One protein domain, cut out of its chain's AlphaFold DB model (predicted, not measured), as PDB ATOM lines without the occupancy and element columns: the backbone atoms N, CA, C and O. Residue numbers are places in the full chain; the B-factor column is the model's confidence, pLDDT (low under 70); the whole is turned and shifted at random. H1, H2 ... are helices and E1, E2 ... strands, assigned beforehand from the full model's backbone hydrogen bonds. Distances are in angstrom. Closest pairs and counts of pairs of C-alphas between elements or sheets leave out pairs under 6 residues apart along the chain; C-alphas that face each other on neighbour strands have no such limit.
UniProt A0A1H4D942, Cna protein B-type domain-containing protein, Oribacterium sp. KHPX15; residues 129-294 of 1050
ATOM      1  N   LEU A 129     165.144 171.126  58.840       56.91
ATOM      2  CA  LEU A 129     164.348 171.448  57.651       56.91
ATOM      3  C   LEU A 129     165.139 171.160  56.365       56.91
ATOM      4  O   LEU A 129     166.129 171.837  56.068       56.91
ATOM      5  N   TYR A 130     164.677 170.187  55.579       63.25
ATOM      6  CA  TYR A 130     165.367 169.726  54.371       63.25
ATOM      7  C   TYR A 130     164.543 170.036  53.128       63.25
ATOM      8  O   TYR A 130     163.386 169.629  53.015       63.25
ATOM      9  N   GLY A 131     165.157 170.773  52.203       60.62
ATOM     10  CA  GLY A 131     164.590 171.108  50.906       60.62
ATOM     11  C   GLY A 131     165.275 170.339  49.780       60.62
ATOM     12  O   GLY A 131     166.485 170.112  49.817       60.62
ATOM     13  N   TYR A 132     164.503 169.978  48.760       68.44
ATOM     14  CA  TYR A 132     165.012 169.489  47.480       68.44
ATOM     15  C   TYR A 132     164.816 170.560  46.391       68.44
ATOM     16  O   TYR A 132     163.801 171.261  46.403       68.44
ATOM     17  N   ILE A 133     165.780 170.697  45.469       58.16
ATOM     18  CA  ILE A 133     165.787 171.688  44.384       58.16
ATOM     19  C   ILE A 133     165.760 170.999  43.008       58.16
ATOM     20  O   ILE A 133     166.784 170.510  42.531       58.16
ATOM     21  N   SER A 134     164.617 171.071  42.317       55.34
ATOM     22  CA  SER A 134     164.489 170.765  40.878       55.34
ATOM     23  C   SER A 134     164.159 172.032  40.094       55.34
ATOM     24  O   SER A 134     163.151 172.676  40.384       55.34
ATOM     25  N   ASP A 135     164.944 172.377  39.071       49.78
ATOM     26  CA  ASP A 135     164.609 173.430  38.095       49.78
ATOM     27  C   ASP A 135     164.153 174.774  38.721       49.78
ATOM     28  O   ASP A 135     163.196 175.404  38.276       49.78
ATOM     29  N   ASN A 136     164.866 175.215  39.769       47.34
ATOM     30  CA  ASN A 136     164.591 176.388  40.626       47.34
ATOM     31  C   ASN A 136     163.356 176.307  41.551       47.34
ATOM     32  O   ASN A 136     163.088 177.269  42.268       47.34
ATOM     33  N   ASN A 137     162.638 175.184  41.592       52.94
ATOM     34  CA  ASN A 137     161.575 174.930  42.567       52.94
ATOM     35  C   ASN A 137     162.160 174.332  43.847       52.94
ATOM     36  O   ASN A 137     162.824 173.296  43.786       52.94
ATOM     37  N   TYR A 138     161.870 174.938  44.999       59.19
ATOM     38  CA  TYR A 138     162.146 174.328  46.300       59.19
ATOM     39  C   TYR A 138     160.942 173.489  46.742       59.19
ATOM     40  O   TYR A 138     159.806 173.966  46.743       59.19
ATOM     41  N   SER A 139     161.206 172.250  47.150       63.81
ATOM     42  CA  SER A 139     160.219 171.341  47.743       63.81
ATOM     43  C   SER A 139     160.582 171.059  49.199       63.81
ATOM     44  O   SER A 139     161.679 170.558  49.448       63.81
ATOM     45  N   LEU A 140     159.696 171.356  50.157       61.16
ATOM     46  CA  LEU A 140     159.912 170.969  51.561       61.16
ATOM     47  C   LEU A 140     159.617 169.473  51.751       61.16
ATOM     48  O   LEU A 140     158.533 169.016  51.397       61.16
ATOM     49  N   ILE A 141     160.582 168.734  52.307       60.41
ATOM     50  CA  ILE A 141     160.560 167.268  52.388       60.41
ATOM     51  C   ILE A 141     160.000 166.757  53.723       60.41
ATOM     52  O   ILE A 141     159.099 165.928  53.700       60.41
ATOM     53  N   LYS A 142     160.551 167.216  54.859       64.25
ATOM     54  CA  LYS A 142     160.088 166.921  56.230       64.25
ATOM     55  C   LYS A 142     160.569 168.010  57.205       64.25
ATOM     56  O   LYS A 142     161.596 168.652  56.962       64.25
ATOM     57  N   TYR A 143     159.831 168.185  58.301       63.91
ATOM     58  CA  TYR A 143     160.198 168.931  59.510       63.91
ATOM     59  C   TYR A 143     160.104 167.981  60.716       63.91
ATOM     60  O   TYR A 143     159.333 167.026  60.670       63.91
ATOM     61  N   TYR A 144     160.887 168.193  61.778       62.19
ATOM     62  CA  TYR A 144     160.955 167.242  62.898       62.19
ATOM     63  C   TYR A 144     160.061 167.604  64.091       62.19
ATOM     64  O   TYR A 144     160.148 168.706  64.637       62.19
ATOM     65  N   SER A 145     159.326 166.602  64.580       53.56
ATOM     66  CA  SER A 145     158.447 166.577  65.766       53.56
ATOM     67  C   SER A 145     159.165 166.716  67.126       53.56
ATOM     68  O   SER A 145     158.661 166.313  68.171       53.56
ATOM     69  N   GLY A 146     160.375 167.284  67.129       53.97
ATOM     70  CA  GLY A 146     161.166 167.595  68.327       53.97
ATOM     71  C   GLY A 146     161.780 169.000  68.323       53.97
ATOM     72  O   GLY A 146     162.506 169.355  69.254       53.97
ATOM     73  N   ASN A 147     161.515 169.798  67.284       61.47
ATOM     74  CA  ASN A 147     161.892 171.209  67.243       61.47
ATOM     75  C   ASN A 147     160.939 172.040  68.127       61.47
ATOM     76  O   ASN A 147     159.737 171.781  68.129       61.47
ATOM     77  N   PRO A 148     161.424 173.067  68.850       63.81
ATOM     78  CA  PRO A 148     160.538 173.981  69.567       63.81
ATOM     79  C   PRO A 148     159.672 174.780  68.583       63.81
ATOM     80  O   PRO A 148     160.156 175.177  67.520       63.81
ATOM     81  N   ARG A 149     158.423 175.081  68.974       76.94
ATOM     82  CA  ARG A 149     157.535 175.993  68.232       76.94
ATOM     83  C   ARG A 149     158.260 177.288  67.881       76.94
ATOM     84  O   ARG A 149     158.800 177.968  68.756       76.94
ATOM     85  N   GLN A 150     158.255 177.615  66.597       74.19
ATOM     86  CA  GLN A 150     158.931 178.777  66.030       74.19
ATOM     87  C   GLN A 150     158.130 179.348  64.861       74.19
ATOM     88  O   GLN A 150     157.304 178.653  64.266       74.19
ATOM     89  N   ASP A 151     158.392 180.608  64.528       81.06
ATOM     90  CA  ASP A 151     157.866 181.233  63.319       81.06
ATOM     91  C   ASP A 151     158.600 180.687  62.093       81.06
ATOM     92  O   ASP A 151     159.830 180.733  62.016       81.06
ATOM     93  N   PHE A 152     157.844 180.188  61.121       77.50
ATOM     94  CA  PHE A 152     158.365 179.648  59.880       77.50
ATOM     95  C   PHE A 152     157.687 180.285  58.664       77.50
ATOM     96  O   PHE A 152     156.465 180.255  58.501       77.50
ATOM     97  N   VAL A 153     158.512 180.853  57.784       74.69
ATOM     98  CA  VAL A 153     158.095 181.439  56.509       74.69
ATOM     99  C   VAL A 153     158.678 180.603  55.384       74.69
ATOM    100  O   VAL A 153     159.893 180.405  55.326       74.69
ATOM    101  N   MET A 154     157.815 180.121  54.489       72.19
ATOM    102  CA  MET A 154     158.244 179.384  53.303       72.19
ATOM    103  C   MET A 154     159.187 180.252  52.445       72.19
ATOM    104  O   MET A 154     158.830 181.391  52.132       72.19
ATOM    105  N   PRO A 155     160.376 179.748  52.055       66.19
ATOM    106  CA  PRO A 155     161.304 180.477  51.194       66.19
ATOM    107  C   PRO A 155     160.662 180.992  49.899       66.19
ATOM    108  O   PRO A 155     159.768 180.361  49.338       66.19
ATOM    109  N   ASP A 156     161.191 182.098  49.363       57.78
ATOM    110  CA  ASP A 156     160.640 182.841  48.209       57.78
ATOM    111  C   ASP A 156     160.484 182.048  46.891       57.78
ATOM    112  O   ASP A 156     159.918 182.562  45.923       57.78
ATOM    113  N   TYR A 157     160.974 180.806  46.860       60.47
ATOM    114  CA  TYR A 157     160.979 179.885  45.721       60.47
ATOM    115  C   TYR A 157     160.357 178.510  46.052       60.47
ATOM    116  O   TYR A 157     160.469 177.574  45.257       60.47
ATOM    117  N   THR A 158     159.727 178.358  47.224       63.91
ATOM    118  CA  THR A 158     159.063 177.112  47.634       63.91
ATOM    119  C   THR A 158     157.690 177.004  46.990       63.91
ATOM    120  O   THR A 158     156.696 177.506  47.507       63.91
ATOM    121  N   THR A 159     157.639 176.328  45.847       61.16
ATOM    122  CA  THR A 159     156.392 176.062  45.124       61.16
ATOM    123  C   THR A 159     155.662 174.828  45.646       61.16
ATOM    124  O   THR A 159     154.461 174.720  45.413       61.16
ATOM    125  N   MET A 160     156.332 173.926  46.378       66.44
ATOM    126  CA  MET A 160     155.752 172.650  46.808       66.44
ATOM    127  C   MET A 160     156.089 172.283  48.260       66.44
ATOM    128  O   MET A 160     157.222 172.450  48.716       66.44
ATOM    129  N   VAL A 161     155.117 171.718  48.977       68.38
ATOM    130  CA  VAL A 161     155.313 171.103  50.301       68.38
ATOM    131  C   VAL A 161     154.883 169.639  50.216       68.38
ATOM    132  O   VAL A 161     153.783 169.350  49.751       68.38
ATOM    133  N   ILE A 162     155.773 168.724  50.614       65.88
ATOM    134  CA  ILE A 162     155.555 167.271  50.553       65.88
ATOM    135  C   ILE A 162     155.107 166.766  51.926       65.88
ATOM    136  O   ILE A 162     153.988 166.276  52.050       65.88
ATOM    137  N   SER A 163     155.941 166.946  52.955       69.56
ATOM    138  CA  SER A 163     155.654 166.498  54.321       69.56
ATOM    139  C   SER A 163     156.086 167.534  55.364       69.56
ATOM    140  O   SER A 163     157.153 168.146  55.265       69.56
ATOM    141  N   ALA A 164     155.231 167.728  56.361       73.06
ATOM    142  CA  ALA A 164     155.443 168.465  57.608       73.06
ATOM    143  C   ALA A 164     154.633 167.791  58.744       73.06
ATOM    144  O   ALA A 164     154.129 168.442  59.659       73.06
ATOM    145  N   ASP A 165     154.507 166.469  58.632       68.06
ATOM    146  CA  ASP A 165     153.887 165.532  59.558       68.06
ATOM    147  C   ASP A 165     154.432 165.690  60.985       68.06
ATOM    148  O   ASP A 165     155.643 165.781  61.193       68.06
ATOM    149  N   ASP A 166     153.511 165.792  61.947       71.12
ATOM    150  CA  ASP A 166     153.753 165.993  63.386       71.12
ATOM    151  C   ASP A 166     154.697 167.157  63.749       71.12
ATOM    152  O   ASP A 166     155.309 167.201  64.818       71.12
ATOM    153  N   ALA A 167     154.797 168.150  62.863       76.56
ATOM    154  CA  ALA A 167     155.512 169.391  63.124       76.56
ATOM    155  C   ALA A 167     154.737 170.334  64.065       76.56
ATOM    156  O   ALA A 167     153.508 170.415  64.031       76.56
ATOM    157  N   GLU A 168     155.472 171.126  64.849       82.19
ATOM    158  CA  GLU A 168     154.915 172.206  65.666       82.19
ATOM    159  C   GLU A 168     155.442 173.580  65.209       82.19
ATOM    160  O   GLU A 168     156.653 173.839  65.217       82.19
ATOM    161  N   PHE A 169     154.525 174.479  64.842       84.38
ATOM    162  CA  PHE A 169     154.801 175.843  64.379       84.38
ATOM    163  C   PHE A 169     154.104 176.877  65.273       84.38
ATOM    164  O   PHE A 169     152.940 176.708  65.627       84.38
ATOM    165  N   ALA A 170     154.791 177.979  65.590       85.94
ATOM    166  CA  ALA A 170     154.142 179.145  66.194       85.94
ATOM    167  C   ALA A 170     153.396 179.918  65.096       85.94
ATOM    168  O   ALA A 170     152.172 179.943  65.068       85.94
ATOM    169  N   THR A 171     154.129 180.417  64.102       86.75
ATOM    170  CA  THR A 171     153.551 180.919  62.849       86.75
ATOM    171  C   THR A 171     153.949 180.002  61.697       86.75
ATOM    172  O   THR A 171     155.134 179.722  61.537       86.75
ATOM    173  N   LEU A 172     153.006 179.585  60.851       84.50
ATOM    174  CA  LEU A 172     153.292 178.955  59.559       84.50
ATOM    175  C   LEU A 172     152.793 179.860  58.430       84.50
ATOM    176  O   LEU A 172     151.593 180.079  58.290       84.50
ATOM    177  N   ASN A 173     153.700 180.383  57.608       82.19
ATOM    178  CA  ASN A 173     153.350 181.240  56.475       82.19
ATOM    179  C   ASN A 173     153.525 180.497  55.143       82.19
ATOM    180  O   ASN A 173     154.638 180.103  54.782       82.19
ATOM    181  N   LEU A 174     152.413 180.339  54.415       78.88
ATOM    182  CA  LEU A 174     152.318 179.609  53.148       78.88
ATOM    183  C   LEU A 174     152.081 180.531  51.934       78.88
ATOM    184  O   LEU A 174     151.747 180.040  50.858       78.88
ATOM    185  N   ASN A 175     152.283 181.850  52.067       70.81
ATOM    186  CA  ASN A 175     151.872 182.904  51.114       70.81
ATOM    187  C   ASN A 175     152.430 182.784  49.675       70.81
ATOM    188  O   ASN A 175     152.111 183.604  48.815       70.81
ATOM    189  N   ARG A 176     153.310 181.812  49.411       62.97
ATOM    190  CA  ARG A 176     153.992 181.595  48.122       62.97
ATOM    191  C   ARG A 176     153.933 180.142  47.628       62.97
ATOM    192  O   ARG A 176     154.477 179.848  46.565       62.97
ATOM    193  N   VAL A 177     153.283 179.247  48.376       67.00
ATOM    194  CA  VAL A 177     153.199 177.815  48.056       67.00
ATOM    195  C   VAL A 177     152.152 177.583  46.968       67.00
ATOM    196  O   VAL A 177     150.979 177.899  47.149       67.00
ATOM    197  N   ALA A 178     152.575 177.004  45.844       58.28
ATOM    198  CA  ALA A 178     151.700 176.679  44.718       58.28
ATOM    199  C   ALA A 178     151.013 175.308  44.862       58.28
ATOM    200  O   ALA A 178     149.928 175.120  44.323       58.28
ATOM    201  N   THR A 179     151.616 174.369  45.600       61.97
ATOM    202  CA  THR A 179     151.096 173.009  45.802       61.97
ATOM    203  C   THR A 179     151.368 172.511  47.223       61.97
ATOM    204  O   THR A 179     152.511 172.482  47.679       61.97
ATOM    205  N   VAL A 180     150.318 172.039  47.894       64.19
ATOM    206  CA  VAL A 180     150.377 171.242  49.131       64.19
ATOM    207  C   VAL A 180     149.754 169.883  48.809       64.19
ATOM    208  O   VAL A 180     148.714 169.843  48.148       64.19
ATOM    209  N   TYR A 181     150.372 168.777  49.226       61.03
ATOM    210  CA  TYR A 181     149.772 167.453  49.050       61.03
ATOM    211  C   TYR A 181     148.751 167.144  50.164       61.03
ATOM    212  O   TYR A 181     148.842 167.679  51.271       61.03
ATOM    213  N   PRO A 182     147.768 166.258  49.918       57.03
ATOM    214  CA  PRO A 182     146.972 165.685  51.000       57.03
ATOM    215  C   PRO A 182     147.892 165.057  52.054       57.03
ATOM    216  O   PRO A 182     148.904 164.458  51.696       57.03
ATOM    217  N   LEU A 183     147.525 165.173  53.334       55.75
ATOM    218  CA  LEU A 183     148.295 164.679  54.491       55.75
ATOM    219  C   LEU A 183     149.637 165.383  54.763       55.75
ATOM    220  O   LEU A 183     150.285 165.040  55.747       55.75
ATOM    221  N   THR A 184     150.043 166.397  53.987       68.81
ATOM    222  CA  THR A 184     151.278 167.158  54.260       68.81
ATOM    223  C   THR A 184     151.327 167.738  55.678       68.81
ATOM    224  O   THR A 184     152.412 167.829  56.244       68.81
ATOM    225  N   PHE A 185     150.176 168.093  56.262       73.62
ATOM    226  CA  PHE A 185     150.065 168.616  57.629       73.62
ATOM    227  C   PHE A 185     149.359 167.646  58.600       73.62
ATOM    228  O   PHE A 185     148.616 168.052  59.490       73.62
ATOM    229  N   ALA A 186     149.566 166.345  58.400       69.75
ATOM    230  CA  ALA A 186     149.083 165.276  59.267       69.75
ATOM    231  C   ALA A 186     149.606 165.414  60.713       69.75
ATOM    232  O   ALA A 186     150.811 165.338  60.938       69.75
ATOM    233  N   GLY A 187     148.714 165.629  61.688       69.38
ATOM    234  CA  GLY A 187     149.053 165.786  63.113       69.38
ATOM    235  C   GLY A 187     149.747 167.108  63.478       69.38
ATOM    236  O   GLY A 187     149.891 167.437  64.655       69.38
ATOM    237  N   THR A 188     150.119 167.907  62.475       78.38
ATOM    238  CA  THR A 188     150.795 169.196  62.623       78.38
ATOM    239  C   THR A 188     149.987 170.163  63.486       78.38
ATOM    240  O   THR A 188     148.798 170.371  63.240       78.38
ATOM    241  N   SER A 189     150.646 170.824  64.439       85.69
ATOM    242  CA  SER A 189     150.057 171.888  65.263       85.69
ATOM    243  C   SER A 189     150.620 173.258  64.871       85.69
ATOM    244  O   SER A 189     151.836 173.428  64.776       85.69
ATOM    245  N   ILE A 190     149.744 174.233  64.619       88.38
ATOM    246  CA  ILE A 190     150.087 175.568  64.098       88.38
ATOM    247  C   ILE A 190     149.352 176.631  64.927       88.38
ATOM    248  O   ILE A 190     148.136 176.731  64.815       88.38
ATOM    249  N   ASP A 191     150.032 177.465  65.718       91.00
ATOM    250  CA  ASP A 191     149.322 178.483  66.524       91.00
ATOM    251  C   ASP A 191     148.704 179.604  65.655       91.00
ATOM    252  O   ASP A 191     147.575 180.037  65.908       91.00
ATOM    253  N   THR A 192     149.381 180.014  64.577       90.19
ATOM    254  CA  THR A 192     148.877 180.957  63.561       90.19
ATOM    255  C   THR A 192     149.262 180.523  62.144       90.19
ATOM    256  O   THR A 192     150.441 180.390  61.819       90.19
ATOM    257  N   LEU A 193     148.274 180.357  61.262       88.25
ATOM    258  CA  LEU A 193     148.484 180.079  59.837       88.25
ATOM    259  C   LEU A 193     148.283 181.343  58.990       88.25
ATOM    260  O   LEU A 193     147.224 181.968  59.052       88.25
ATOM    261  N   VAL A 194     149.253 181.675  58.136       85.12
ATOM    262  CA  VAL A 194     149.196 182.832  57.226       85.12
ATOM    263  C   VAL A 194     149.032 182.379  55.770       85.12
ATOM    264  O   VAL A 194     149.814 181.559  55.276       85.12
ATOM    265  N   LEU A 195     148.008 182.921  55.097       79.94
ATOM    266  CA  LEU A 195     147.579 182.591  53.730       79.94
ATOM    267  C   LEU A 195     147.165 183.856  52.942       79.94
ATOM    268  O   LEU A 195     145.985 184.077  52.664       79.94
ATOM    269  N   THR A 196     148.127 184.700  52.560       68.56
ATOM    270  CA  THR A 196     147.876 185.871  51.692       68.56
ATOM    271  C   THR A 196     148.148 185.541  50.225       68.56
ATOM    272  O   THR A 196     149.286 185.235  49.869       68.56
ATOM    273  N   ASN A 197     147.142 185.639  49.354       56.38
ATOM    274  CA  ASN A 197     147.315 185.370  47.924       56.38
ATOM    275  C   ASN A 197     147.661 186.647  47.130       56.38
ATOM    276  O   ASN A 197     146.759 187.331  46.648       56.38
ATOM    277  N   ASP A 198     148.957 186.940  46.988       49.00
ATOM    278  CA  ASP A 198     149.481 188.168  46.353       49.00
ATOM    279  C   ASP A 198     150.264 187.897  45.043       49.00
ATOM    280  O   ASP A 198     151.079 188.703  44.597       49.00
ATOM    281  N   VAL A 199     150.064 186.725  44.414       36.97
ATOM    282  CA  VAL A 199     150.833 186.305  43.226       36.97
ATOM    283  C   VAL A 199     149.932 185.815  42.091       36.97
ATOM    284  O   VAL A 199     149.304 184.761  42.152       36.97
ATOM    285  N   THR A 200     149.942 186.546  40.976       42.59
ATOM    286  CA  THR A 200     149.374 186.069  39.708       42.59
ATOM    287  C   THR A 200     150.179 184.883  39.159       42.59
ATOM    288  O   THR A 200     151.385 185.020  38.955       42.59
ATOM    289  N   ASN A 201     149.487 183.796  38.793       41.19
ATOM    290  CA  ASN A 201     149.992 182.580  38.126       41.19
ATOM    291  C   ASN A 201     150.716 181.528  39.000       41.19
ATOM    292  O   ASN A 201     151.911 181.326  38.808       41.19
ATOM    293  N   ALA A 202     149.981 180.767  39.831       33.56
ATOM    294  CA  ALA A 202     150.271 179.335  40.092       33.56
ATOM    295  C   ALA A 202     149.133 178.545  40.805       33.56
ATOM    296  O   ALA A 202     149.416 177.601  41.530       33.56
ATOM    297  N   ALA A 203     147.849 178.901  40.640       37.94
ATOM    298  CA  ALA A 203     146.755 178.363  41.478       37.94
ATOM    299  C   ALA A 203     145.628 177.626  40.712       37.94
ATOM    300  O   ALA A 203     144.494 177.582  41.182       37.94
ATOM    301  N   ALA A 204     145.917 177.063  39.532       32.53
ATOM    302  CA  ALA A 204     144.912 176.372  38.711       32.53
ATOM    303  C   ALA A 204     144.479 175.016  39.309       32.53
ATOM    304  O   ALA A 204     143.288 174.771  39.445       32.53
ATOM    305  N   ASP A 205     145.423 174.179  39.753       36.44
ATOM    306  CA  ASP A 205     145.110 172.865  40.351       36.44
ATOM    307  C   ASP A 205     144.742 172.949  41.853       36.44
ATOM    308  O   ASP A 205     144.196 172.003  42.422       36.44
ATOM    309  N   VAL A 206     144.960 174.112  42.486       42.91
ATOM    310  CA  VAL A 206     144.468 174.465  43.842       42.91
ATOM    311  C   VAL A 206     143.042 175.056  43.794       42.91
ATOM    312  O   VAL A 206     142.510 175.559  44.791       42.91
ATOM    313  N   ALA A 207     142.404 175.065  42.618       36.16
ATOM    314  CA  ALA A 207     141.066 175.623  42.437       36.16
ATOM    315  C   ALA A 207     139.951 174.684  42.933       36.16
ATOM    316  O   ALA A 207     138.985 175.183  43.504       36.16
ATOM    317  N   GLU A 208     140.108 173.362  42.784       39.94
ATOM    318  CA  GLU A 208     139.095 172.348  43.151       39.94
ATOM    319  C   GLU A 208     139.382 171.614  44.481       39.94
ATOM    320  O   GLU A 208     138.522 170.914  45.001       39.94
ATOM    321  N   SER A 209     140.587 171.759  45.042       45.62
ATOM    322  CA  SER A 209     141.193 170.823  46.008       45.62
ATOM    323  C   SER A 209     141.418 171.420  47.409       45.62
ATOM    324  O   SER A 209     142.462 171.230  48.035       45.62
ATOM    325  N   SER A 210     140.461 172.203  47.912       51.03
ATOM    326  CA  SER A 210     140.623 173.041  49.110       51.03
ATOM    327  C   SER A 210     140.524 172.293  50.453       51.03
ATOM    328  O   SER A 210     139.807 172.741  51.340       51.03
ATOM    329  N   ASP A 211     141.274 171.204  50.610       59.91
ATOM    330  CA  ASP A 211     141.418 170.430  51.856       59.91
ATOM    331  C   ASP A 211     142.892 170.409  52.328       59.91
ATOM    332  O   ASP A 211     143.360 169.502  53.012       59.91
ATOM    333  N   ILE A 212     143.635 171.464  51.968       63.47
ATOM    334  CA  ILE A 212     145.078 171.684  52.203       63.47
ATOM    335  C   ILE A 212     145.527 171.675  53.680       63.47
ATOM    336  O   ILE A 212     146.719 171.779  53.947       63.47
ATOM    337  N   LEU A 213     144.593 171.577  54.630       71.44
ATOM    338  CA  LEU A 213     144.820 171.530  56.083       71.44
ATOM    339  C   LEU A 213     144.166 170.289  56.725       71.44
ATOM    340  O   LEU A 213     143.829 170.285  57.917       71.44
ATOM    341  N   TYR A 214     143.947 169.240  55.930       71.94
ATOM    342  CA  TYR A 214     143.531 167.936  56.428       71.94
ATOM    343  C   TYR A 214     144.600 167.364  57.374       71.94
ATOM    344  O   TYR A 214     145.782 167.308  57.034       71.94
ATOM    345  N   GLY A 215     144.169 166.981  58.576       67.56
ATOM    346  CA  GLY A 215     145.024 166.488  59.658       67.56
ATOM    347  C   GLY A 215     145.713 167.554  60.515       67.56
ATOM    348  O   GLY A 215     146.241 167.204  61.567       67.56
ATOM    349  N   ALA A 216     145.668 168.831  60.123       77.56
ATOM    350  CA  ALA A 216     146.277 169.917  60.886       77.56
ATOM    351  C   ALA A 216     145.382 170.391  62.041       77.56
ATOM    352  O   ALA A 216     144.157 170.464  61.889       77.56
ATOM    353  N   LYS A 217     146.004 170.825  63.140       86.88
ATOM    354  CA  LYS A 217     145.404 171.659  64.193       86.88
ATOM    355  C   LYS A 217     145.909 173.091  64.015       86.88
ATOM    356  O   LYS A 217     147.112 173.294  63.840       86.88
ATOM    357  N   VAL A 218     145.009 174.074  63.986       90.00
ATOM    358  CA  VAL A 218     145.366 175.471  63.680       90.00
ATOM    359  C   VAL A 218     144.707 176.422  64.671       90.00
ATOM    360  O   VAL A 218     143.494 176.565  64.641       90.00
ATOM    361  N   GLY A 219     145.469 177.094  65.531       90.81
ATOM    362  CA  GLY A 219     144.935 177.972  66.576       90.81
ATOM    363  C   GLY A 219     144.277 179.256  66.055       90.81
ATOM    364  O   GLY A 219     143.326 179.745  66.659       90.81
ATOM    365  N   SER A 220     144.748 179.799  64.930       91.62
ATOM    366  CA  SER A 220     144.225 181.036  64.327       91.62
ATOM    367  C   SER A 220     144.594 181.172  62.844       91.62
ATOM    368  O   SER A 220     145.626 180.657  62.402       91.62
ATOM    369  N   PHE A 221     143.777 181.896  62.073       90.19
ATOM    370  CA  PHE A 221     144.021 182.173  60.653       90.19
ATOM    371  C   PHE A 221     144.303 183.655  60.369       90.19
ATOM    372  O   PHE A 221     143.654 184.547  60.906       90.19
ATOM    373  N   MET A 222     145.230 183.917  59.447       87.19
ATOM    374  CA  MET A 222     145.484 185.231  58.848       87.19
ATOM    375  C   MET A 222     145.484 185.095  57.320       87.19
ATOM    376  O   MET A 222     146.513 184.812  56.703       87.19
ATOM    377  N   ALA A 223     144.314 185.258  56.701       81.94
ATOM    378  CA  ALA A 223     144.099 184.996  55.275       81.94
ATOM    379  C   ALA A 223     143.747 186.263  54.476       81.94
ATOM    380  O   ALA A 223     143.101 187.172  54.998       81.94
ATOM    381  N   SER A 224     144.137 186.319  53.197       74.00
ATOM    382  CA  SER A 224     143.701 187.389  52.287       74.00
ATOM    383  C   SER A 224     143.681 186.995  50.801       74.00
ATOM    384  O   SER A 224     144.313 186.030  50.354       74.00
ATOM    385  N   GLY A 225     142.954 187.785  50.005       74.31
ATOM    386  CA  GLY A 225     142.811 187.595  48.563       74.31
ATOM    387  C   GLY A 225     141.767 186.528  48.232       74.31
ATOM    388  O   GLY A 225     140.574 186.748  48.414       74.31
ATOM    389  N   ALA A 226     142.215 185.377  47.721       68.88
ATOM    390  CA  ALA A 226     141.333 184.254  47.371       68.88
ATOM    391  C   ALA A 226     140.941 183.379  48.579       68.88
ATOM    392  O   ALA A 226     140.035 182.557  48.465       68.88
ATOM    393  N   PHE A 227     141.620 183.552  49.713       76.50
ATOM    394  CA  PHE A 227     141.207 183.020  51.005       76.50
ATOM    395  C   PHE A 227     140.720 184.176  51.877       76.50
ATOM    396  O   PHE A 227     141.238 185.291  51.801       76.50
ATOM    397  N   GLN A 228     139.714 183.898  52.691       79.75
ATOM    398  CA  GLN A 228     139.097 184.835  53.618       79.75
ATOM    399  C   GLN A 228     139.119 184.230  55.019       79.75
ATOM    400  O   GLN A 228     139.174 183.009  55.179       79.75
ATOM    401  N   THR A 229     139.064 185.090  56.025       84.25
ATOM    402  CA  THR A 229     138.861 184.702  57.417       84.25
ATOM    403  C   THR A 229     137.860 185.660  58.056       84.25
ATOM    404  O   THR A 229     137.686 186.782  57.570       84.25
ATOM    405  N   ASN A 230     137.150 185.199  59.080       83.00
ATOM    406  CA  ASN A 230     136.294 186.039  59.911       83.00
ATOM    407  C   ASN A 230     137.148 186.873  60.891       83.00
ATOM    408  O   ASN A 230     138.365 186.720  60.976       83.00
ATOM    409  N   TYR A 231     136.521 187.827  61.580       75.56
ATOM    410  CA  TYR A 231     137.228 188.908  62.285       75.56
ATOM    411  C   TYR A 231     138.157 188.440  63.423       75.56
ATOM    412  O   TYR A 231     139.169 189.082  63.699       75.56
ATOM    413  N   ASP A 232     137.821 187.330  64.075       78.38
ATOM    414  CA  ASP A 232     138.554 186.722  65.190       78.38
ATOM    415  C   ASP A 232     139.586 185.664  64.746       78.38
ATOM    416  O   ASP A 232     140.357 185.170  65.570       78.38
ATOM    417  N   GLY A 233     139.621 185.315  63.455       82.75
ATOM    418  CA  GLY A 233     140.493 184.276  62.913       82.75
ATOM    419  C   GLY A 233     140.038 182.841  63.205       82.75
ATOM    420  O   GLY A 233     140.872 181.934  63.113       82.75
ATOM    421  N   SER A 234     138.766 182.612  63.567       88.94
ATOM    422  CA  SER A 234     138.225 181.282  63.907       88.94
ATOM    423  C   SER A 234     137.749 180.441  62.709       88.94
ATOM    424  O   SER A 234     137.640 179.222  62.823       88.94
ATOM    425  N   ILE A 235     137.531 181.049  61.538       91.19
ATOM    426  CA  ILE A 235     137.183 180.393  60.267       91.19
ATOM    427  C   ILE A 235     138.198 180.767  59.186       91.19
ATOM    428  O   ILE A 235     138.477 181.941  58.953       91.19
ATOM    429  N   LEU A 236     138.673 179.769  58.442       89.62
ATOM    430  CA  LEU A 236     139.253 179.916  57.109       89.62
ATOM    431  C   LEU A 236     138.197 179.544  56.062       89.62
ATOM    432  O   LEU A 236     137.623 178.455  56.117       89.62
ATOM    433  N   SER A 237     137.978 180.404  55.069       86.25
ATOM    434  CA  SER A 237     136.975 180.208  54.014       86.25
ATOM    435  C   SER A 237     137.473 180.604  52.619       86.25
ATOM    436  O   SER A 237     138.441 181.350  52.468       86.25
ATOM    437  N   LYS A 238     136.788 180.124  51.576       81.31
ATOM    438  CA  LYS A 238     137.036 180.463  50.163       81.31
ATOM    439  C   LYS A 238     135.721 180.390  49.387       81.31
ATOM    440  O   LYS A 238     135.040 179.375  49.444       81.31
ATOM    441  N   ASN A 239     135.364 181.448  48.656       78.56
ATOM    442  CA  ASN A 239     134.154 181.513  47.813       78.56
ATOM    443  C   ASN A 239     132.843 181.091  48.528       78.56
ATOM    444  O   ASN A 239     132.032 180.375  47.948       78.56
ATOM    445  N   GLY A 240     132.648 181.478  49.795       77.31
ATOM    446  CA  GLY A 240     131.466 181.094  50.592       77.31
ATOM    447  C   GLY A 240     131.492 179.670  51.176       77.31
ATOM    448  O   GLY A 240     130.593 179.310  51.933       77.31
ATOM    449  N   ARG A 241     132.528 178.871  50.889       81.81
ATOM    450  CA  ARG A 241     132.777 177.560  51.512       81.81
ATOM    451  C   ARG A 241     133.696 177.709  52.726       81.81
ATOM    452  O   ARG A 241     134.781 178.284  52.606       81.81
ATOM    453  N   ILE A 242     133.298 177.152  53.871       86.00
ATOM    454  CA  ILE A 242     134.178 176.971  55.036       86.00
ATOM    455  C   ILE A 242     135.224 175.907  54.685       86.00
ATOM    456  O   ILE A 242     134.879 174.794  54.287       86.00
ATOM    457  N   ILE A 243     136.502 176.253  54.826       81.88
ATOM    458  CA  ILE A 243     137.640 175.357  54.596       81.88
ATOM    459  C   ILE A 243     138.066 174.692  55.900       81.88
ATOM    460  O   ILE A 243     138.255 173.480  55.923       81.88
ATOM    461  N   LYS A 244     138.214 175.471  56.979       86.50
ATOM    462  CA  LYS A 244     138.552 174.942  58.302       86.50
ATOM    463  C   LYS A 244     138.160 175.902  59.424       86.50
ATOM    464  O   LYS A 244     138.242 177.113  59.249       86.50
ATOM    465  N   PHE A 245     137.780 175.348  60.567       90.62
ATOM    466  CA  PHE A 245     137.696 176.036  61.848       90.62
ATOM    467  C   PHE A 245     139.062 176.047  62.549       90.62
ATOM    468  O   PHE A 245     139.897 175.170  62.312       90.62
ATOM    469  N   SER A 246     139.301 177.039  63.406       92.19
ATOM    470  CA  SER A 246     140.474 177.054  64.278       92.19
ATOM    471  C   SER A 246     140.278 176.092  65.451       92.19
ATOM    472  O   SER A 246     139.151 175.739  65.777       92.19
ATOM    473  N   GLU A 247     141.344 175.663  66.122       88.44
ATOM    474  CA  GLU A 247     141.293 174.727  67.259       88.44
ATOM    475  C   GLU A 247     140.458 175.255  68.442       88.44
ATOM    476  O   GLU A 247     139.932 174.465  69.222       88.44
ATOM    477  N   TYR A 248     140.279 176.578  68.536       86.44
ATOM    478  CA  TYR A 248     139.513 177.253  69.590       86.44
ATOM    479  C   TYR A 248     138.111 177.714  69.150       86.44
ATOM    480  O   TYR A 248     137.425 178.372  69.929       86.44
ATOM    481  N   ALA A 249     137.683 177.405  67.922       88.81
ATOM    482  CA  ALA A 249     136.331 177.698  67.448       88.81
ATOM    483  C   ALA A 249     135.283 176.853  68.196       88.81
ATOM    484  O   ALA A 249     135.459 175.637  68.336       88.81
ATOM    485  N   ASP A 250     134.195 177.494  68.632       86.38
ATOM    486  CA  ASP A 250     133.131 176.914  69.458       86.38
ATOM    487  C   ASP A 250     131.721 177.406  69.045       86.38
ATOM    488  O   ASP A 250     131.538 178.063  68.017       86.38
ATOM    489  N   SER A 251     130.715 177.115  69.877       85.56
ATOM    490  CA  SER A 251     129.313 177.540  69.712       85.56
ATOM    491  C   SER A 251     129.053 179.061  69.647       85.56
ATOM    492  O   SER A 251     127.906 179.470  69.471       85.56
ATOM    493  N   SER A 252     130.067 179.923  69.785       84.88
ATOM    494  CA  SER A 252     129.937 181.377  69.599       84.88
ATOM    495  C   SER A 252     130.218 181.853  68.168       84.88
ATOM    496  O   SER A 252     129.888 182.992  67.828       84.88
ATOM    497  N   VAL A 253     130.796 180.997  67.319       87.00
ATOM    498  CA  VAL A 253     131.225 181.359  65.963       87.00
ATOM    499  C   VAL A 253     130.026 181.524  65.019       87.00
ATOM    500  O   VAL A 253     129.204 180.616  64.865       87.00
ATOM    501  N   ASP A 254     129.956 182.680  64.347       86.69
ATOM    502  CA  ASP A 254     128.969 182.956  63.298       86.69
ATOM    503  C   ASP A 254     129.336 182.239  61.990       86.69
ATOM    504  O   ASP A 254     130.414 182.426  61.420       86.69
ATOM    505  N   VAL A 255     128.400 181.421  61.512       88.25
ATOM    506  CA  VAL A 255     128.499 180.632  60.277       88.25
ATOM    507  C   VAL A 255     127.448 181.028  59.229       88.25
ATOM    508  O   VAL A 255     127.397 180.433  58.155       88.25
ATOM    509  N   SER A 256     126.622 182.044  59.505       83.62
ATOM    510  CA  SER A 256     125.462 182.426  58.682       83.62
ATOM    511  C   SER A 256     125.810 182.963  57.286       83.62
ATOM    512  O   SER A 256     124.984 182.905  56.377       83.62
ATOM    513  N   GLY A 257     127.040 183.450  57.093       83.06
ATOM    514  CA  GLY A 257     127.548 183.960  55.815       83.06
ATOM    515  C   GLY A 257     128.068 182.899  54.834       83.06
ATOM    516  O   GLY A 257     128.622 183.265  53.794       83.06
ATOM    517  N   TYR A 258     127.940 181.605  55.146       85.00
ATOM    518  CA  TYR A 258     128.512 180.507  54.359       85.00
ATOM    519  C   TYR A 258     127.443 179.591  53.749       85.00
ATOM    520  O   TYR A 258     126.322 179.493  54.236       85.00
ATOM    521  N   THR A 259     127.795 178.921  52.648       79.12
ATOM    522  CA  THR A 259     126.865 178.101  51.846       79.12
ATOM    523  C   THR A 259     127.260 176.629  51.751       79.12
ATOM    524  O   THR A 259     126.469 175.805  51.302       79.12
ATOM    525  N   SER A 260     128.486 176.274  52.142       76.88
ATOM    526  CA  SER A 260     128.962 174.886  52.212       76.88
ATOM    527  C   SER A 260     130.201 174.768  53.104       76.88
ATOM    528  O   SER A 260     130.805 175.773  53.485       76.88
ATOM    529  N   ILE A 261     130.611 173.541  53.422       78.38
ATOM    530  CA  ILE A 261     131.735 173.249  54.320       78.38
ATOM    531  C   ILE A 261     132.613 172.105  53.783       78.38
ATOM    532  O   ILE A 261     132.145 171.244  53.033       78.38
ATOM    533  N   SER A 262     133.907 172.110  54.119       75.69
ATOM    534  CA  SER A 262     134.799 170.962  53.914       75.69
ATOM    535  C   SER A 262     134.466 169.824  54.890       75.69
ATOM    536  O   SER A 262     134.283 170.086  56.080       75.69
ATOM    537  N   PRO A 263     134.465 168.551  54.448       67.12
ATOM    538  CA  PRO A 263     134.341 167.416  55.365       67.12
ATOM    539  C   PRO A 263     135.491 167.346  56.390       67.12
ATOM    540  O   PRO A 263     135.319 166.746  57.446       67.12
ATOM    541  N   PHE A 264     136.627 168.004  56.123       71.38
ATOM    542  CA  PHE A 264     137.805 168.078  57.000       71.38
ATOM    543  C   PHE A 264     137.919 169.419  57.754       71.38
ATOM    544  O   PHE A 264     138.986 169.756  58.284       71.38
ATOM    545  N   ALA A 265     136.840 170.213  57.780       78.38
ATOM    546  CA  ALA A 265     136.851 171.547  58.374       78.38
ATOM    547  C   ALA A 265     137.049 171.546  59.899       78.38
ATOM    548  O   ALA A 265     137.457 172.559  60.458       78.38
ATOM    549  N   PHE A 266     136.774 170.433  60.572       77.31
ATOM    550  CA  PHE A 266     136.828 170.317  62.026       77.31
ATOM    551  C   PHE A 266     138.146 169.701  62.494       77.31
ATOM    552  O   PHE A 266     138.770 168.905  61.791       77.31
ATOM    553  N   THR A 267     138.558 170.059  63.707       74.00
ATOM    554  CA  THR A 267     139.780 169.538  64.342       74.00
ATOM    555  C   THR A 267     139.493 168.326  65.239       74.00
ATOM    556  O   THR A 267     140.388 167.527  65.495       74.00
ATOM    557  N   SER A 268     138.251 168.156  65.711       69.56
ATOM    558  CA  SER A 268     137.813 167.002  66.512       69.56
ATOM    559  C   SER A 268     136.290 166.811  66.472       69.56
ATOM    560  O   SER A 268     135.554 167.735  66.116       69.56
ATOM    561  N   ILE A 269     135.817 165.632  66.897       63.12
ATOM    562  CA  ILE A 269     134.384 165.329  67.070       63.12
ATOM    563  C   ILE A 269     133.744 166.279  68.094       63.12
ATOM    564  O   ILE A 269     132.616 166.721  67.894       63.12
ATOM    565  N   SER A 270     134.456 166.614  69.177       67.44
ATOM    566  CA  SER A 270     133.964 167.539  70.208       67.44
ATOM    567  C   SER A 270     133.681 168.916  69.613       67.44
ATOM    568  O   SER A 270     132.554 169.386  69.686       67.44
ATOM    569  N   GLN A 271     134.656 169.482  68.893       76.69
ATOM    570  CA  GLN A 271     134.490 170.760  68.200       76.69
ATOM    571  C   GLN A 271     133.331 170.738  67.195       76.69
ATOM    572  O   GLN A 271     132.607 171.721  67.063       76.69
ATOM    573  N   TYR A 272     133.135 169.625  66.482       75.25
ATOM    574  CA  TYR A 272     131.961 169.481  65.627       75.25
ATOM    575  C   TYR A 272     130.664 169.550  66.435       75.25
ATOM    576  O   TYR A 272     129.783 170.323  66.074       75.25
ATOM    577  N   LYS A 273     130.548 168.796  67.536       71.06
ATOM    578  CA  LYS A 273     129.352 168.796  68.394       71.06
ATOM    579  C   LYS A 273     129.067 170.181  68.986       71.06
ATOM    580  O   LYS A 273     127.906 170.575  69.038       71.06
ATOM    581  N   ASP A 274     130.107 170.928  69.351       77.88
ATOM    582  CA  ASP A 274     129.985 172.286  69.891       77.88
ATOM    583  C   ASP A 274     129.491 173.297  68.834       77.88
ATOM    584  O   ASP A 274     128.688 174.174  69.144       77.88
ATOM    585  N   ILE A 275     129.923 173.173  67.570       82.69
ATOM    586  CA  ILE A 275     129.556 174.097  66.474       82.69
ATOM    587  C   ILE A 275     128.265 173.662  65.738       82.69
ATOM    588  O   ILE A 275     127.552 174.502  65.182       82.69
ATOM    589  N   ARG A 276     127.920 172.364  65.747       74.94
ATOM    590  CA  ARG A 276     126.784 171.738  65.029       74.94
ATOM    591  C   ARG A 276     125.454 172.473  65.203       74.94
ATOM    592  O   ARG A 276     124.701 172.576  64.237       74.94
ATOM    593  N   GLY A 277     125.174 172.991  66.400       76.19
ATOM    594  CA  GLY A 277     123.931 173.710  66.698       76.19
ATOM    595  C   GLY A 277     123.759 175.041  65.950       76.19
ATOM    596  O   GLY A 277     122.629 175.498  65.797       76.19
ATOM    597  N   ASN A 278     124.850 175.643  65.459       82.88
ATOM    598  CA  ASN A 278     124.824 176.902  64.707       82.88
ATOM    599  C   ASN A 278     124.807 176.692  63.188       82.88
ATOM    600  O   ASN A 278     124.425 177.598  62.445       82.88
ATOM    601  N   LEU A 279     125.271 175.534  62.712       80.25
ATOM    602  CA  LEU A 279     125.372 175.239  61.286       80.25
ATOM    603  C   LEU A 279     123.971 175.001  60.703       80.25
ATOM    604  O   LEU A 279     123.283 174.095  61.174       80.25
ATOM    605  N   PRO A 280     123.551 175.754  59.665       76.44
ATOM    606  CA  PRO A 280     122.311 175.473  58.956       76.44
ATOM    607  C   PRO A 280     122.307 174.022  58.479       76.44
ATOM    608  O   PRO A 280     123.265 173.602  57.827       76.44
ATOM    609  N   ASP A 281     121.232 173.272  58.749       64.81
ATOM    610  CA  ASP A 281     121.164 171.848  58.391       64.81
ATOM    611  C   ASP A 281     121.448 171.625  56.895       64.81
ATOM    612  O   ASP A 281     122.067 170.637  56.512       64.81
ATOM    613  N   GLU A 282     121.107 172.597  56.041       62.94
ATOM    614  CA  GLU A 282     121.409 172.583  54.607       62.94
ATOM    615  C   GLU A 282     122.898 172.487  54.246       62.94
ATOM    616  O   GLU A 282     123.217 171.927  53.200       62.94
ATOM    617  N   MET A 283     123.805 172.990  55.090       70.38
ATOM    618  CA  MET A 283     125.253 172.916  54.860       70.38
ATOM    619  C   MET A 283     125.850 171.543  55.190       70.38
ATOM    620  O   MET A 283     126.990 171.282  54.807       70.38
ATOM    621  N   ILE A 284     125.131 170.702  55.942       60.66
ATOM    622  CA  ILE A 284     125.705 169.556  56.669       60.66
ATOM    623  C   ILE A 284     124.934 168.240  56.484       60.66
ATOM    624  O   ILE A 284     125.550 167.182  56.561       60.66
ATOM    625  N   LYS A 285     123.634 168.297  56.153       49.00
ATOM    626  CA  LYS A 285     122.755 167.156  55.805       49.00
ATOM    627  C   LYS A 285     123.327 166.223  54.725       49.00
ATOM    628  O   LYS A 285     123.007 165.040  54.689       49.00
ATOM    629  N   ASP A 286     124.178 166.774  53.861       47.12
ATOM    630  CA  ASP A 286     124.747 166.117  52.684       47.12
ATOM    631  C   ASP A 286     126.270 165.888  52.830       47.12
ATOM    632  O   ASP A 286     126.940 165.582  51.842       47.12
ATOM    633  N   VAL A 287     126.847 166.071  54.031       48.88
ATOM    634  CA  VAL A 287     128.304 166.053  54.261       48.88
ATOM    635  C   VAL A 287     128.715 164.944  55.226       48.88
ATOM    636  O   VAL A 287     128.451 164.997  56.423       48.88
ATOM    637  N   VAL A 288     129.467 163.973  54.704       50.81
ATOM    638  CA  VAL A 288     130.210 163.003  55.518       50.81
ATOM    639  C   VAL A 288     131.459 163.690  56.062       50.81
ATOM    640  O   VAL A 288     132.444 163.848  55.339       50.81
ATOM    641  N   PHE A 289     131.426 164.123  57.321       54.28
ATOM    642  CA  PHE A 289     132.609 164.682  57.982       54.28
ATOM    643  C   PHE A 289     133.686 163.612  58.161       54.28
ATOM    644  O   PHE A 289     133.369 162.429  58.235       54.28
ATOM    645  N   SER A 290     134.953 164.014  58.217       54.78
ATOM    646  CA  SER A 290     136.080 163.113  58.446       54.78
ATOM    647  C   SER A 290     137.052 163.751  59.430       54.78
ATOM    648  O   SER A 290     137.732 164.737  59.127       54.78
ATOM    649  N   PHE A 291     137.074 163.198  60.636       54.38
ATOM    650  CA  PHE A 291     137.949 163.611  61.718       54.38
ATOM    651  C   PHE A 291     139.260 162.847  61.635       54.38
ATOM    652  O   PHE A 291     139.286 161.625  61.483       54.38
ATOM    653  N   TYR A 292     140.346 163.596  61.771       50.56
ATOM    654  CA  TYR A 292     141.690 163.062  61.869       50.56
ATOM    655  C   TYR A 292     142.101 163.058  63.343       50.56
ATOM    656  O   TYR A 292     142.355 164.116  63.917       50.56
ATOM    657  N   ASP A 293     142.200 161.870  63.931       48.94
ATOM    658  CA  ASP A 293     143.096 161.617  65.061       48.94
ATOM    659  C   ASP A 293     144.051 160.481  64.665       48.94
ATOM    660  O   ASP A 293     143.751 159.691  63.769       48.94
ATOM    661  N   GLN A 294     145.234 160.400  65.272       43.03
ATOM    662  CA  GLN A 294     146.368 159.642  64.716       43.03
ATOM    663  C   GLN A 294     146.252 158.101  64.749       43.03
ATOM    664  O   GLN A 294     147.222 157.408  64.445       43.03
TER     665      GLN A 294
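AT A GLANCE: This is residues 129 to 294 of the 1050 residues of the protein "Cna protein B-type domain-containing protein" of Oribacterium sp. KHPX15 (UniProt A0A1H4D942). With little regular structure, the chain winds in stacked turns, a short solenoid with parallel E4, E5, E6 in one wall, hairpin E1-E2 at one end and H1 and E9 towards the other. The printed part has 166 residues, mostly strand by class, with 57 in named elements: E1 to E8, H1, E9. E1-E2-E3 is a mixed sheet; E7-E8 is an antiparallel hairpin. It is compact, radius of gyration of the C-alphas 15.6 A, spanning 48 by 36 by 27 A.

HOW THE PARTS SIT: E5, residues 189 to 196, has parallel neighbours E4, 168 to 173, N 192 to O 170 2.8 A, and E6, 221 to 224, N 222 to O 193 2.8 A. E4 is apart from E3, 158 to 161, parallel to E2, 137 to 143, N 140 to O 160 3.1 A. E2 is antiparallel to E1, 129 to 134, N 139 to O 132 2.9 A. The closest C-alphas of E6 and E7, 235 to 238, are Phe 221 and Leu 236, 6.4 A. E7 is antiparallel to E8, 241 to 245, N 236 to O 244 2.8 A. The closest C-alphas of H1, 269 to 276, and E9, 289 to 293, are Ile 269 and Phe 291, 6.7 A. In H1 every O i to N i+4 pair is within hydrogen-bond range.

IN THESE COORDINATES: E5, 19.6 A long, bends by 62 degrees at residue 192. C-alpha 129 is at (164.348, 171.448, 57.651), C-alpha 293 at (143.096, 161.617, 65.061).

THE WHOLE: The printed part has no cut. Long links include E5 to E6 and E8 to H1. Mean pLDDT of the printed part is 70.1; 77 residues are under 70, among them 129 to 148.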